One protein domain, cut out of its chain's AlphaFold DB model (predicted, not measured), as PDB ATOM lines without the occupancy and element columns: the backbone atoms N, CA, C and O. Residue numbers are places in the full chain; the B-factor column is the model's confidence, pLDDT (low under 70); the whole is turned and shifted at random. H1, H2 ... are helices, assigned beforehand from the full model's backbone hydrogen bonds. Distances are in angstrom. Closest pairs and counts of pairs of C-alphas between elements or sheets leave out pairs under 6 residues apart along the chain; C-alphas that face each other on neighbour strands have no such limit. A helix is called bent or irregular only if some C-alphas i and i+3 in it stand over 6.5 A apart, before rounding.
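AT A GLANCE: This is residues 2 to 16, 25 to 39 and 52 to 128 of the 138 residues of the protein "Putative integral membrane protein" of Parageobacillus thermoglucosidasius (UniProt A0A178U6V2). Two long helices, H3 and H5, run side by side in opposite directions, and the shorter H2 packs on both toward one end, making a three-helix bundle. Toward the other end H1 crosses the beginning of H5 at a steep angle, and H4 sits in the turn that joins H3 to H5, where residues 79 to 86 and 88 to 96 stick out. The printed part has 107 residues with five named helices, H1 to H5 in chain order, and no named strand; its class is all helix. It is loose, with a radius of gyration of the C-alphas of 17.3 A, and its outline is a rod of 57 by 27 by 17 A.

IN THESE COORDINATES: H1, residues 2 to 16, starts with C-alpha 2 at (4.357, 164.065, 61.813) and is 21.3 A from first to last C-alpha. H2, residues 25 to 39, is 22.1 A long and irregular, but only just: C-alphas 25 and 28 are 6.6 A apart. H3, residues 53 to 83, is 43.7 A long, from C-alpha 53 at (-4.387, 121.239, 46.980). It has a kink of 26 degrees near residue 60 and is irregular, but only just: C-alphas 56 and 59 are 6.6 A apart. H4 is residues 86 to 90, 5.9 A long. H5, residues 98 to 127, is 43.0 A long and ends with C-alpha 127 at (-0.785, 122.253, 56.227).

HOW THE PARTS SIT: H5 is the hub and touches three helices. H2, H3 and H5 form an up and down bundle, each running against the one before it. H3 touches H5 at a shallow tilt of 26 degrees, opposite ways; the closest C-alphas, of Ile 62 and Met 116, are 6.1 A apart. H2 touches H5 at a shallow tilt of 18 degrees, the same way, closest at the C-alphas of Leu 26 and Gly 115, 4.8 A. H2 touches H3 at a shallow tilt of 24 degrees, opposite ways, closest at the C-alphas of Ser 25 and Ile 65, 5.3 A. H1 touches residues 99 to 107 of H5 alone, at a steep tilt of 50 degrees, the same way; the closest C-alphas, of Thr 8 and Ser 103, are 5.1 A apart. H1 and H3 are only just apart, at 8.3 A. H4 is close to H3 but not clearly touching, with the C-alphas of Tyr 81 and Leu 87 6.7 A apart. In H1, H4 and H5 every O i to N i+4 pair is within hydrogen-bond range; in H2 it is 9 of 11 and in H3 22 of 27.

THE WHOLE: The C-alphas farthest apart, of Gly 52 and Ala 92, are 57.0 A from each other. Residues 17 to 24 are not printed, with 10.6 A between C-alphas 16 and 25, and neither are residues 40 to 51, with 12.0 A between C-alphas 39 and 52. The link from H3 to H4 is tight and that from H4 to H5 short. The mean pLDDT of the printed part is 76.3; residues 2 to 4, 74 to 98, 100 and 128 are under 70.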
ATOM      1  N   LYS A   2       5.374 164.453  60.795       66.06
ATOM      2  CA  LYS A   2       4.357 164.065  61.813       66.06
ATOM      3  C   LYS A   2       2.900 164.056  61.313       66.06
ATOM      4  O   LYS A   2       2.112 163.216  61.725       66.06
ATOM      5  N   MET A   3       2.554 164.961  60.398       66.44
ATOM      6  CA  MET A   3       1.205 165.054  59.832       66.44
ATOM      7  C   MET A   3       0.814 163.826  58.998       66.44
ATOM      8  O   MET A   3      -0.301 163.339  59.122       66.44
ATOM      9  N   LEU A   4       1.740 163.301  58.194       68.62
ATOM     10  CA  LEU A   4       1.499 162.161  57.307       68.62
ATOM     11  C   LEU A   4       1.321 160.873  58.122       68.62
ATOM     12  O   LEU A   4       0.374 160.130  57.903       68.62
ATOM     13  N   TYR A   5       2.160 160.684  59.145       75.44
ATOM     14  CA  TYR A   5       2.050 159.567  60.088       75.44
ATOM     15  C   TYR A   5       0.706 159.551  60.827       75.44
ATOM     16  O   TYR A   5       0.041 158.519  60.877       75.44
ATOM     17  N   ASN A   6       0.269 160.699  61.353       75.12
ATOM     18  CA  ASN A   6      -1.000 160.783  62.074       75.12
ATOM     19  C   ASN A   6      -2.200 160.480  61.165       75.12
ATOM     20  O   ASN A   6      -3.143 159.832  61.612       75.12
ATOM     21  N   ILE A   7      -2.159 160.907  59.897       73.19
ATOM     22  CA  ILE A   7      -3.214 160.599  58.922       73.19
ATOM     23  C   ILE A   7      -3.220 159.099  58.603       73.19
ATOM     24  O   ILE A   7      -4.269 158.473  58.720       73.19
ATOM     25  N   THR A   8      -2.064 158.495  58.304       75.69
ATOM     26  CA  THR A   8      -1.958 157.045  58.059       75.69
ATOM     27  C   THR A   8      -2.434 156.224  59.259       75.69
ATOM     28  O   THR A   8      -3.146 155.240  59.082       75.69
ATOM     29  N   TYR A   9      -2.104 156.633  60.487       78.06
ATOM     30  CA  TYR A   9      -2.557 155.953  61.703       78.06
ATOM     31  C   TYR A   9      -4.079 156.023  61.882       78.06
ATOM     32  O   TYR A   9      -4.717 155.029  62.239       78.06
ATOM     33  N   ILE A  10      -4.681 157.186  61.613       78.00
ATOM     34  CA  ILE A  10      -6.137 157.356  61.670       78.00
ATOM     35  C   ILE A  10      -6.815 156.505  60.595       78.00
ATOM     36  O   ILE A  10      -7.762 155.795  60.919       78.00
ATOM     37  N   GLU A  11      -6.322 156.536  59.355       75.56
ATOM     38  CA  GLU A  11      -6.837 155.730  58.239       75.56
ATOM     39  C   GLU A  11      -6.732 154.226  58.532       75.56
ATOM     40  O   GLU A  11      -7.701 153.493  58.349       75.56
ATOM     41  N   PHE A  12      -5.607 153.765  59.084       77.00
ATOM     42  CA  PHE A  12      -5.426 152.372  59.501       77.00
ATOM     43  C   PHE A  12      -6.445 151.965  60.572       77.00
ATOM     44  O   PHE A  12      -7.115 150.937  60.461       77.00
ATOM     45  N   LYS A  13      -6.636 152.810  61.591       78.19
ATOM     46  CA  LYS A  13      -7.644 152.577  62.632       78.19
ATOM     47  C   LYS A  13      -9.068 152.604  62.068       78.19
ATOM     48  O   LYS A  13      -9.919 151.855  62.542       78.19
ATOM     49  N   LEU A  14      -9.337 153.453  61.074       76.00
ATOM     50  CA  LEU A  14     -10.628 153.531  60.392       76.00
ATOM     51  C   LEU A  14     -10.894 152.256  59.586       76.00
ATOM     52  O   LEU A  14     -11.981 151.692  59.689       76.00
ATOM     53  N   PHE A  15      -9.886 151.772  58.859       77.00
ATOM     54  CA  PHE A  15      -9.952 150.529  58.098       77.00
ATOM     55  C   PHE A  15     -10.265 149.349  59.014       77.00
ATOM     56  O   PHE A  15     -11.202 148.602  58.742       77.00
ATOM     57  N   LEU A  16      -9.542 149.229  60.133       78.81
ATOM     58  CA  LEU A  16      -9.788 148.181  61.126       78.81
ATOM     59  C   LEU A  16     -11.188 148.256  61.750       78.81
ATOM     60  O   LEU A  16     -11.725 147.248  62.200       78.81
ATOM     61  N   SER A  25     -10.677 140.867  53.691       83.12
ATOM     62  CA  SER A  25      -9.240 140.923  53.371       83.12
ATOM     63  C   SER A  25      -8.377 139.969  54.193       83.12
ATOM     64  O   SER A  25      -7.366 139.501  53.678       83.12
ATOM     65  N   LEU A  26      -8.742 139.677  55.447       85.81
ATOM     66  CA  LEU A  26      -7.913 138.868  56.351       85.81
ATOM     67  C   LEU A  26      -8.567 137.528  56.695       85.81
ATOM     68  O   LEU A  26      -7.946 136.473  56.577       85.81
ATOM     69  N   VAL A  27      -9.821 137.571  57.146       88.69
ATOM     70  CA  VAL A  27     -10.496 136.408  57.737       88.69
ATOM     71  C   VAL A  27     -10.982 135.458  56.653       88.69
ATOM     72  O   VAL A  27     -10.722 134.264  56.730       88.69
ATOM     73  N   PHE A  28     -11.652 135.982  55.631       89.25
ATOM     74  CA  PHE A  28     -12.300 135.181  54.601       89.25
ATOM     75  C   PHE A  28     -11.310 134.316  53.801       89.25
ATOM     76  O   PHE A  28     -11.529 133.109  53.731       89.25
ATOM     77  N   PRO A  29     -10.187 134.845  53.275       88.25
ATOM     78  CA  PRO A  29      -9.234 134.034  52.515       88.25
ATOM     79  C   PRO A  29      -8.547 132.974  53.388       88.25
ATOM     80  O   PRO A  29      -8.393 131.832  52.970       88.25
ATOM     81  N   SER A  30      -8.215 133.323  54.636       89.12
ATOM     82  CA  SER A  30      -7.638 132.385  55.609       89.12
ATOM     83  C   SER A  30      -8.628 131.283  56.000       89.12
ATOM     84  O   SER A  30      -8.255 130.122  56.131       89.12
ATOM     85  N   MET A  31      -9.908 131.630  56.157       90.31
ATOM     86  CA  MET A  31     -10.980 130.679  56.443       90.31
ATOM     87  C   MET A  31     -11.197 129.719  55.273       90.31
ATOM     88  O   MET A  31     -11.334 128.521  55.502       90.31
ATOM     89  N   LEU A  32     -11.193 130.218  54.032       89.25
ATOM     90  CA  LEU A  32     -11.266 129.366  52.846       89.25
ATOM     91  C   LEU A  32     -10.088 128.399  52.787       89.25
ATOM     92  O   LEU A  32     -10.305 127.216  52.551       89.25
ATOM     93  N   LEU A  33      -8.875 128.877  53.067       87.88
ATOM     94  CA  LEU A  33      -7.695 128.023  53.121       87.88
ATOM     95  C   LEU A  33      -7.847 126.911  54.168       87.88
ATOM     96  O   LEU A  33      -7.547 125.762  53.871       87.88
ATOM     97  N   LEU A  34      -8.365 127.216  55.361       87.62
ATOM     98  CA  LEU A  34      -8.609 126.209  56.400       87.62
ATOM     99  C   LEU A  34      -9.687 125.197  56.006       87.62
ATOM    100  O   LEU A  34      -9.520 124.005  56.240       87.62
ATOM    101  N   ILE A  35     -10.790 125.663  55.416       88.25
ATOM    102  CA  ILE A  35     -11.896 124.795  54.997       88.25
ATOM    103  C   ILE A  35     -11.439 123.886  53.859       88.25
ATOM    104  O   ILE A  35     -11.575 122.671  53.951       88.25
ATOM    105  N   PHE A  36     -10.886 124.460  52.794       83.12
ATOM    106  CA  PHE A  36     -10.494 123.694  51.620       83.12
ATOM    107  C   PHE A  36      -9.250 122.852  51.872       83.12
ATOM    108  O   PHE A  36      -9.233 121.696  51.465       83.12
ATOM    109  N   GLY A  37      -8.265 123.360  52.612       82.75
ATOM    110  CA  GLY A  37      -7.135 122.549  53.051       82.75
ATOM    111  C   GLY A  37      -7.568 121.419  53.984       82.75
ATOM    112  O   GLY A  37      -7.061 120.311  53.873       82.75
ATOM    113  N   GLY A  38      -8.549 121.645  54.863       82.94
ATOM    114  CA  GLY A  38      -9.069 120.603  55.752       82.94
ATOM    115  C   GLY A  38      -9.892 119.533  55.030       82.94
ATOM    116  O   GLY A  38      -9.872 118.375  55.436       82.94
ATOM    117  N   ILE A  39     -10.609 119.903  53.963       83.44
ATOM    118  CA  ILE A  39     -11.410 118.974  53.151       83.44
ATOM    119  C   ILE A  39     -10.529 118.172  52.191       83.44
ATOM    120  O   ILE A  39     -10.706 116.964  52.070       83.44
ATOM    121  N   GLY A  52       0.182 119.584  46.429       75.94
ATOM    122  CA  GLY A  52      -0.934 119.599  47.360       75.94
ATOM    123  C   GLY A  52      -2.003 120.612  46.942       75.94
ATOM    124  O   GLY A  52      -1.733 121.637  46.310       75.94
ATOM    125  N   THR A  53      -3.260 120.343  47.302       74.94
ATOM    126  CA  THR A  53      -4.387 121.239  46.980       74.94
ATOM    127  C   THR A  53      -4.196 122.639  47.574       74.94
ATOM    128  O   THR A  53      -4.645 123.637  46.998       74.94
ATOM    129  N   VAL A  54      -3.519 122.733  48.724       76.69
ATOM    130  CA  VAL A  54      -3.247 124.006  49.398       76.69
ATOM    131  C   VAL A  54      -2.212 124.811  48.611       76.69
ATOM    132  O   VAL A  54      -2.442 126.002  48.387       76.69
ATOM    133  N   ASP A  55      -1.162 124.168  48.098       75.38
ATOM    134  CA  ASP A  55      -0.080 124.811  47.334       75.38
ATOM    135  C   ASP A  55      -0.607 125.537  46.086       75.38
ATOM    136  O   ASP A  55      -0.248 126.685  45.817       75.38
ATOM    137  N   VAL A  56      -1.542 124.911  45.365       80.00
ATOM    138  CA  VAL A  56      -2.164 125.493  44.161       80.00
ATOM    139  C   VAL A  56      -3.185 126.585  44.508       80.00
ATOM    140  O   VAL A  56      -3.377 127.542  43.752       80.00
ATOM    141  N   SER A  57      -3.847 126.476  45.661       81.81
ATOM    142  CA  SER A  57      -4.930 127.387  46.054       81.81
ATOM    143  C   SER A  57      -4.425 128.694  46.673       81.81
ATOM    144  O   SER A  57      -5.084 129.732  46.557       81.81
ATOM    145  N   VAL A  58      -3.248 128.691  47.308       83.69
ATOM    146  CA  VAL A  58      -2.712 129.883  47.989       83.69
ATOM    147  C   VAL A  58      -2.483 131.077  47.054       83.69
ATOM    148  O   VAL A  58      -2.949 132.169  47.397       83.69
ATOM    149  N   PRO A  59      -1.854 130.935  45.869       84.75
ATOM    150  CA  PRO A  59      -1.716 132.045  44.925       84.75
ATOM    151  C   PRO A  59      -3.066 132.653  44.523       84.75
ATOM    152  O   PRO A  59      -3.194 133.877  44.422       84.75
ATOM    153  N   ALA A  60      -4.101 131.821  44.363       87.19
ATOM    154  CA  ALA A  60      -5.449 132.285  44.048       87.19
ATOM    155  C   ALA A  60      -6.051 133.110  45.199       87.19
ATOM    156  O   ALA A  60      -6.640 134.171  44.967       87.19
ATOM    157  N   TYR A  61      -5.857 132.686  46.450       88.56
ATOM    158  CA  TYR A  61      -6.310 133.454  47.611       88.56
ATOM    159  C   TYR A  61      -5.528 134.759  47.806       88.56
ATOM    160  O   TYR A  61      -6.114 135.768  48.198       88.56
ATOM    161  N   ILE A  62      -4.239 134.790  47.466       86.69
ATOM    162  CA  ILE A  62      -3.450 136.030  47.448       86.69
ATOM    163  C   ILE A  62      -4.017 137.014  46.418       86.69
ATOM    164  O   ILE A  62      -4.244 138.185  46.742       86.69
ATOM    165  N   ALA A  63      -4.310 136.547  45.201       87.56
ATOM    166  CA  ALA A  63      -4.952 137.368  44.175       87.56
ATOM    167  C   ALA A  63      -6.317 137.898  44.647       87.56
ATOM    168  O   ALA A  63      -6.644 139.066  44.425       87.56
ATOM    169  N   MET A  64      -7.080 137.076  45.372       89.19
ATOM    170  CA  MET A  64      -8.333 137.497  45.990       89.19
ATOM    171  C   MET A  64      -8.130 138.618  47.022       89.19
ATOM    172  O   MET A  64      -8.860 139.610  46.978       89.19
ATOM    173  N   ILE A  65      -7.140 138.510  47.917       87.56
ATOM    174  CA  ILE A  65      -6.829 139.561  48.905       87.56
ATOM    175  C   ILE A  65      -6.535 140.885  48.192       87.56
ATOM    176  O   ILE A  65      -7.081 141.927  48.572       87.56
ATOM    177  N   ILE A  66      -5.714 140.855  47.136       86.88
ATOM    178  CA  ILE A  66      -5.393 142.042  46.326       86.88
ATOM    179  C   ILE A  66      -6.663 142.617  45.690       86.88
ATOM    180  O   ILE A  66      -6.902 143.821  45.774       86.88
ATOM    181  N   ALA A  67      -7.507 141.773  45.091       86.50
ATOM    182  CA  ALA A  67      -8.736 142.215  44.441       86.50
ATOM    183  C   ALA A  67      -9.709 142.866  45.435       86.50
ATOM    184  O   ALA A  67     -10.226 143.949  45.171       86.50
ATOM    185  N   VAL A  68      -9.922 142.263  46.606       83.44
ATOM    186  CA  VAL A  68     -10.809 142.809  47.645       83.44
ATOM    187  C   VAL A  68     -10.267 144.135  48.184       83.44
ATOM    188  O   VAL A  68     -10.995 145.126  48.263       83.44
ATOM    189  N   THR A  69      -8.982 144.184  48.537       81.88
ATOM    190  CA  THR A  69      -8.368 145.396  49.102       81.88
ATOM    191  C   THR A  69      -8.265 146.527  48.079       81.88
ATOM    192  O   THR A  69      -8.510 147.676  48.428       81.88
ATOM    193  N   GLY A  70      -7.985 146.230  46.810       78.44
ATOM    194  CA  GLY A  70      -7.920 147.232  45.746       78.44
ATOM    195  C   GLY A  70      -9.296 147.694  45.262       78.44
ATOM    196  O   GLY A  70      -9.548 148.892  45.165       78.44
ATOM    197  N   ILE A  71     -10.205 146.762  44.972       77.75
ATOM    198  CA  ILE A  71     -11.479 147.066  44.304       77.75
ATOM    199  C   ILE A  71     -12.576 147.436  45.300       77.75
ATOM    200  O   ILE A  71     -13.417 148.255  44.954       77.75
ATOM    201  N   MET A  72     -12.599 146.897  46.525       72.69
ATOM    202  CA  MET A  72     -13.645 147.263  47.492       72.69
ATOM    203  C   MET A  72     -13.241 148.428  48.388       72.69
ATOM    204  O   MET A  72     -14.005 149.384  48.525       72.69
ATOM    205  N   SER A  73     -12.055 148.391  48.995       70.69
ATOM    206  CA  SER A  73     -11.724 149.377  50.030       70.69
ATOM    207  C   SER A  73     -11.531 150.793  49.459       70.69
ATOM    208  O   SER A  73     -11.946 151.772  50.084       70.69
ATOM    209  N   LEU A  74     -10.929 150.914  48.266       69.62
ATOM    210  CA  LEU A  74     -10.670 152.203  47.628       69.62
ATOM    211  C   LEU A  74     -11.976 152.959  47.341       69.62
ATOM    212  O   LEU A  74     -12.104 154.088  47.825       69.62
ATOM    213  N   PRO A  75     -12.971 152.385  46.635       66.31
ATOM    214  CA  PRO A  75     -14.230 153.076  46.396       66.31
ATOM    215  C   PRO A  75     -15.077 153.252  47.654       66.31
ATOM    216  O   PRO A  75     -15.752 154.272  47.730       66.31
ATOM    217  N   LEU A  76     -15.035 152.352  48.647       65.94
ATOM    218  CA  LEU A  76     -15.739 152.548  49.929       65.94
ATOM    219  C   LEU A  76     -15.229 153.781  50.681       65.94
ATOM    220  O   LEU A  76     -16.011 154.603  51.162       65.94
ATOM    221  N   SER A  77     -13.914 153.950  50.745       67.12
ATOM    222  CA  SER A  77     -13.315 155.121  51.381       67.12
ATOM    223  C   SER A  77     -13.543 156.392  50.549       67.12
ATOM    224  O   SER A  77     -13.926 157.429  51.094       67.12
ATOM    225  N   VAL A  78     -13.404 156.328  49.218       67.12
ATOM    226  CA  VAL A  78     -13.646 157.481  48.324       67.12
ATOM    227  C   VAL A  78     -15.125 157.900  48.308       67.12
ATOM    228  O   VAL A  78     -15.427 159.099  48.297       67.12
ATOM    229  N   SER A  79     -16.063 156.949  48.340       63.62
ATOM    230  CA  SER A  79     -17.503 157.224  48.404       63.62
ATOM    231  C   SER A  79     -17.891 157.818  49.757       63.62
ATOM    232  O   SER A  79     -18.584 158.837  49.779       63.62
ATOM    233  N   GLY A  80     -17.338 157.307  50.863       65.12
ATOM    234  CA  GLY A  80     -17.519 157.883  52.198       65.12
ATOM    235  C   GLY A  80     -17.036 159.338  52.293       65.12
ATOM    236  O   GLY A  80     -17.691 160.184  52.912       65.12
ATOM    237  N   TYR A  81     -15.933 159.673  51.614       62.59
ATOM    238  CA  TYR A  81     -15.431 161.048  51.514       62.59
ATOM    239  C   TYR A  81     -16.328 161.965  50.664       62.59
ATOM    240  O   TYR A  81     -16.487 163.152  50.994       62.59
ATOM    241  N   ARG A  82     -16.938 161.432  49.595       62.88
ATOM    242  CA  ARG A  82     -17.940 162.143  48.780       62.88
ATOM    243  C   ARG A  82     -19.228 162.405  49.556       62.88
ATOM    244  O   ARG A  82     -19.709 163.539  49.554       62.88
ATOM    245  N   GLU A  83     -19.745 161.395  50.243       58.50
ATOM    246  CA  GLU A  83     -21.018 161.437  50.970       58.50
ATOM    247  C   GLU A  83     -20.973 162.427  52.142       58.50
ATOM    248  O   GLU A  83     -21.870 163.254  52.320       58.50
ATOM    249  N   ARG A  84     -19.852 162.463  52.873       57.75
ATOM    250  CA  ARG A  84     -19.650 163.401  53.988       57.75
ATOM    251  C   ARG A  84     -19.280 164.827  53.544       57.75
ATOM    252  O   ARG A  84     -19.014 165.678  54.393       57.75
ATOM    253  N   LYS A  85     -19.227 165.107  52.229       57.00
ATOM    254  CA  LYS A  85     -18.791 166.389  51.627       57.00
ATOM    255  C   LYS A  85     -17.458 166.915  52.191       57.00
ATOM    256  O   LYS A  85     -17.187 168.118  52.128       57.00
ATOM    257  N   ILE A  86     -16.600 166.032  52.712       57.34
ATOM    258  CA  ILE A  86     -15.347 166.407  53.388       57.34
ATOM    259  C   ILE A  86     -14.399 167.061  52.379       57.34
ATOM    260  O   ILE A  86     -13.736 168.029  52.724       57.34
ATOM    261  N   LEU A  87     -14.448 166.666  51.101       54.47
ATOM    262  CA  LEU A  87     -13.738 167.329  49.996       54.47
ATOM    263  C   LEU A  87     -14.054 168.837  49.870       54.47
ATOM    264  O   LEU A  87     -13.183 169.618  49.493       54.47
ATOM    265  N   LYS A  88     -15.278 169.274  50.214       50.19
ATOM    266  CA  LYS A  88     -15.684 170.694  50.185       50.19
ATOM    267  C   LYS A  88     -15.186 171.470  51.413       50.19
ATOM    268  O   LYS A  88     -14.881 172.649  51.284       50.19
ATOM    269  N   ARG A  89     -15.068 170.813  52.576       55.00
ATOM    270  CA  ARG A  89     -14.479 171.387  53.807       55.00
ATOM    271  C   ARG A  89     -12.943 171.354  53.799       55.00
ATOM    272  O   ARG A  89     -12.318 172.269  54.317       55.00
ATOM    273  N   LEU A  90     -12.337 170.357  53.154       52.53
ATOM    274  CA  LEU A  90     -10.887 170.240  52.982       52.53
ATOM    275  C   LEU A  90     -10.323 171.296  52.028       52.53
ATOM    276  O   LEU A  90      -9.225 171.775  52.256       52.53
ATOM    277  N   LYS A  91     -11.094 171.758  51.031       52.44
ATOM    278  CA  LYS A  91     -10.718 172.935  50.220       52.44
ATOM    279  C   LYS A  91     -10.573 174.230  51.031       52.44
ATOM    280  O   LYS A  91      -9.936 175.158  50.551       52.44
ATOM    281  N   ALA A  92     -11.165 174.304  52.225       49.84
ATOM    282  CA  ALA A  92     -11.035 175.447  53.129       49.84
ATOM    283  C   ALA A  92      -9.856 175.306  54.115       49.84
ATOM    284  O   ALA A  92      -9.596 176.220  54.889       49.84
ATOM    285  N   THR A  93      -9.139 174.175  54.099       57.41
ATOM    286  CA  THR A  93      -7.926 173.943  54.898       57.41
ATOM    287  C   THR A  93      -6.702 173.845  53.978       57.41
ATOM    288  O   THR A  93      -6.825 173.395  52.842       57.41
ATOM    289  N   PRO A  94      -5.497 174.245  54.426       54.53
ATOM    290  CA  PRO A  94      -4.286 174.300  53.596       54.53
ATOM    291  C   PRO A  94      -3.668 172.910  53.326       54.53
ATOM    292  O   PRO A  94      -2.452 172.770  53.217       54.53
ATOM    293  N   ILE A  95      -4.480 171.851  53.275       58.97
ATOM    294  CA  ILE A  95      -4.019 170.467  53.138       58.97
ATOM    295  C   ILE A  95      -4.238 170.019  51.697       58.97
ATOM    296  O   ILE A  95      -5.360 169.988  51.200       58.97
ATOM    297  N   ASN A  96      -3.150 169.645  51.028       65.12
ATOM    298  CA  ASN A  96      -3.194 169.183  49.647       65.12
ATOM    299  C   ASN A  96      -3.879 167.791  49.577       65.12
ATOM    300  O   ASN A  96      -3.415 166.868  50.255       65.12
ATOM    301  N   PRO A  97      -4.957 167.601  48.785       64.62
ATOM    302  CA  PRO A  97      -5.715 166.341  48.705       64.62
ATOM    303  C   PRO A  97      -4.877 165.122  48.291       64.62
ATOM    304  O   PRO A  97      -5.265 163.987  48.569       64.62
ATOM    305  N   PHE A  98      -3.703 165.346  47.695       69.12
ATOM    306  CA  PHE A  98      -2.753 164.295  47.335       69.12
ATOM    307  C   PHE A  98      -2.291 163.461  48.544       69.12
ATOM    308  O   PHE A  98      -2.156 162.246  48.434       69.12
ATOM    309  N   TYR A  99      -2.110 164.081  49.716       71.50
ATOM    310  CA  TYR A  99      -1.630 163.378  50.913       71.50
ATOM    311  C   TYR A  99      -2.635 162.359  51.462       71.50
ATOM    312  O   TYR A  99      -2.218 161.345  52.010       71.50
ATOM    313  N   ILE A 100      -3.937 162.601  51.284       69.88
ATOM    314  CA  ILE A 100      -5.005 161.696  51.739       69.88
ATOM    315  C   ILE A 100      -5.055 160.457  50.845       69.88
ATOM    316  O   ILE A 100      -5.090 159.327  51.334       69.88
ATOM    317  N   LEU A 101      -4.976 160.668  49.528       74.00
ATOM    318  CA  LEU A 101      -4.926 159.574  48.562       74.00
ATOM    319  C   LEU A 101      -3.696 158.686  48.808       74.00
ATOM    320  O   LEU A 101      -3.797 157.463  48.819       74.00
ATOM    321  N   LEU A 102      -2.549 159.310  49.088       75.94
ATOM    322  CA  LEU A 102      -1.292 158.615  49.355       75.94
ATOM    323  C   LEU A 102      -1.346 157.823  50.672       75.94
ATOM    324  O   LEU A 102      -0.937 156.665  50.699       75.94
ATOM    325  N   SER A 103      -1.925 158.387  51.742       74.62
ATOM    326  CA  SER A 103      -2.147 157.641  52.989       74.62
ATOM    327  C   SER A 103      -3.086 156.452  52.803       74.62
ATOM    328  O   SER A 103      -2.861 155.400  53.392       74.62
ATOM    329  N   GLN A 104      -4.101 156.577  51.951       74.81
ATOM    330  CA  GLN A 104      -5.062 155.509  51.701       74.81
ATOM    331  C   GLN A 104      -4.443 154.358  50.897       74.81
ATOM    332  O   GLN A 104      -4.660 153.192  51.225       74.81
ATOM    333  N   ILE A 105      -3.635 154.677  49.883       80.69
ATOM    334  CA  ILE A 105      -2.852 153.680  49.143       80.69
ATOM    335  C   ILE A 105      -1.888 152.964  50.094       80.69
ATOM    336  O   ILE A 105      -1.830 151.738  50.079       80.69
ATOM    337  N   LEU A 106      -1.192 153.705  50.965       82.56
ATOM    338  CA  LEU A 106      -0.288 153.119  51.957       82.56
ATOM    339  C   LEU A 106      -1.012 152.184  52.929       82.56
ATOM    340  O   LEU A 106      -0.533 151.081  53.170       82.56
ATOM    341  N   VAL A 107      -2.162 152.590  53.473       81.62
ATOM    342  CA  VAL A 107      -2.940 151.735  54.382       81.62
ATOM    343  C   VAL A 107      -3.421 150.481  53.668       81.62
ATOM    344  O   VAL A 107      -3.281 149.393  54.217       81.62
ATOM    345  N   ASN A 108      -3.922 150.601  52.439       83.38
ATOM    346  CA  ASN A 108      -4.326 149.432  51.666       83.38
ATOM    347  C   ASN A 108      -3.172 148.486  51.399       83.38
ATOM    348  O   ASN A 108      -3.310 147.297  51.652       83.38
ATOM    349  N   PHE A 109      -2.029 149.018  50.980       84.62
ATOM    350  CA  PHE A 109      -0.829 148.226  50.769       84.62
ATOM    351  C   PHE A 109      -0.411 147.479  52.044       84.62
ATOM    352  O   PHE A 109      -0.189 146.271  52.003       84.62
ATOM    353  N   ILE A 110      -0.390 148.164  53.194       86.25
ATOM    354  CA  ILE A 110      -0.093 147.543  54.494       86.25
ATOM    355  C   ILE A 110      -1.102 146.431  54.811       86.25
ATOM    356  O   ILE A 110      -0.697 145.352  55.238       86.25
ATOM    357  N   MET A 111      -2.400 146.653  54.583       84.69
ATOM    358  CA  MET A 111      -3.435 145.648  54.852       84.69
ATOM    359  C   MET A 111      -3.345 144.443  53.913       84.69
ATOM    360  O   MET A 111      -3.519 143.315  54.368       84.69
ATOM    361  N   THR A 112      -3.035 144.652  52.634       85.94
ATOM    362  CA  THR A 112      -2.795 143.571  51.669       85.94
ATOM    363  C   THR A 112      -1.600 142.720  52.097       85.94
ATOM    364  O   THR A 112      -1.708 141.497  52.135       85.94
ATOM    365  N   VAL A 113      -0.487 143.357  52.481       88.12
ATOM    366  CA  VAL A 113       0.711 142.660  52.974       88.12
ATOM    367  C   VAL A 113       0.402 141.887  54.256       88.12
ATOM    368  O   VAL A 113       0.755 140.717  54.360       88.12
ATOM    369  N   LEU A 114      -0.309 142.494  55.209       87.94
ATOM    370  CA  LEU A 114      -0.739 141.804  56.429       87.94
ATOM    371  C   LEU A 114      -1.637 140.599  56.120       87.94
ATOM    372  O   LEU A 114      -1.439 139.539  56.707       87.94
ATOM    373  N   GLY A 115      -2.580 140.731  55.185       86.56
ATOM    374  CA  GLY A 115      -3.441 139.630  54.747       86.56
ATOM    375  C   GLY A 115      -2.656 138.478  54.135       86.56
ATOM    376  O   GLY A 115      -2.873 137.331  54.516       86.56
ATOM    377  N   MET A 116      -1.697 138.779  53.255       86.62
ATOM    378  CA  MET A 116      -0.799 137.768  52.694       86.62
ATOM    379  C   MET A 116       0.002 137.062  53.788       86.62
ATOM    380  O   MET A 116       0.028 135.838  53.816       86.62
ATOM    381  N   VAL A 117       0.611 137.812  54.712       88.25
ATOM    382  CA  VAL A 117       1.405 137.239  55.811       88.25
ATOM    383  C   VAL A 117       0.553 136.319  56.686       88.25
ATOM    384  O   VAL A 117       0.988 135.215  57.001       88.25
ATOM    385  N   ILE A 118      -0.662 136.737  57.054       88.19
ATOM    386  CA  ILE A 118      -1.576 135.902  57.844       88.19
ATOM    387  C   ILE A 118      -1.927 134.628  57.079       88.19
ATOM    388  O   ILE A 118      -1.826 133.541  57.639       88.19
ATOM    389  N   LEU A 119      -2.289 134.748  55.802       86.81
ATOM    390  CA  LEU A 119      -2.655 133.600  54.983       86.81
ATOM    391  C   LEU A 119      -1.498 132.598  54.857       86.81
ATOM    392  O   LEU A 119      -1.703 131.399  55.029       86.81
ATOM    393  N   PHE A 120      -0.277 133.094  54.644       85.00
ATOM    394  CA  PHE A 120       0.939 132.281  54.623       85.00
ATOM    395  C   PHE A 120       1.207 131.585  55.959       85.00
ATOM    396  O   PHE A 120       1.527 130.400  55.977       85.00
ATOM    397  N   LEU A 121       1.083 132.302  57.080       85.88
ATOM    398  CA  LEU A 121       1.295 131.727  58.411       85.88
ATOM    399  C   LEU A 121       0.281 130.621  58.708       85.88
ATOM    400  O   LEU A 121       0.666 129.569  59.212       85.88
ATOM    401  N   VAL A 122      -0.991 130.837  58.366       85.25
ATOM    402  CA  VAL A 122      -2.047 129.830  58.528       85.25
ATOM    403  C   VAL A 122      -1.758 128.611  57.655       85.25
ATOM    404  O   VAL A 122      -1.801 127.489  58.155       85.25
ATOM    405  N   GLY A 123      -1.397 128.822  56.388       81.94
ATOM    406  CA  GLY A 123      -1.026 127.741  55.479       81.94
ATOM    407  C   GLY A 123       0.156 126.917  55.989       81.94
ATOM    408  O   GLY A 123       0.060 125.697  56.085       81.94
ATOM    409  N   LYS A 124       1.238 127.581  56.404       81.81
ATOM    410  CA  LYS A 124       2.454 126.918  56.886       81.81
ATOM    411  C   LYS A 124       2.239 126.133  58.183       81.81
ATOM    412  O   LYS A 124       2.753 125.029  58.303       81.81
ATOM    413  N   ILE A 125       1.524 126.703  59.158       81.69
ATOM    414  CA  ILE A 125       1.336 126.073  60.478       81.69
ATOM    415  C   ILE A 125       0.383 124.876  60.398       81.69
ATOM    416  O   ILE A 125       0.575 123.907  61.126       81.69
ATOM    417  N   VAL A 126      -0.658 124.953  59.563       79.88
ATOM    418  CA  VAL A 126      -1.732 123.947  59.548       79.88
ATOM    419  C   VAL A 126      -1.496 122.848  58.513       79.88
ATOM    420  O   VAL A 126      -1.876 121.709  58.765       79.88
ATOM    421  N   PHE A 127      -0.874 123.165  57.374       72.94
ATOM    422  CA  PHE A 127      -0.785 122.253  56.227       72.94
ATOM    423  C   PHE A 127       0.647 121.917  55.789       72.94
ATOM    424  O   PHE A 127       0.800 121.305  54.738       72.94
ATOM    425  N   GLU A 128       1.673 122.319  56.562       68.38
ATOM    426  CA  GLU A 128       3.101 122.129  56.221       68.38
ATOM    427  C   GLU A 128       3.396 122.494  54.762       68.38
ATOM    428  O   GLU A 128       3.964 121.742  53.984       68.38
TER     429      GLU A 128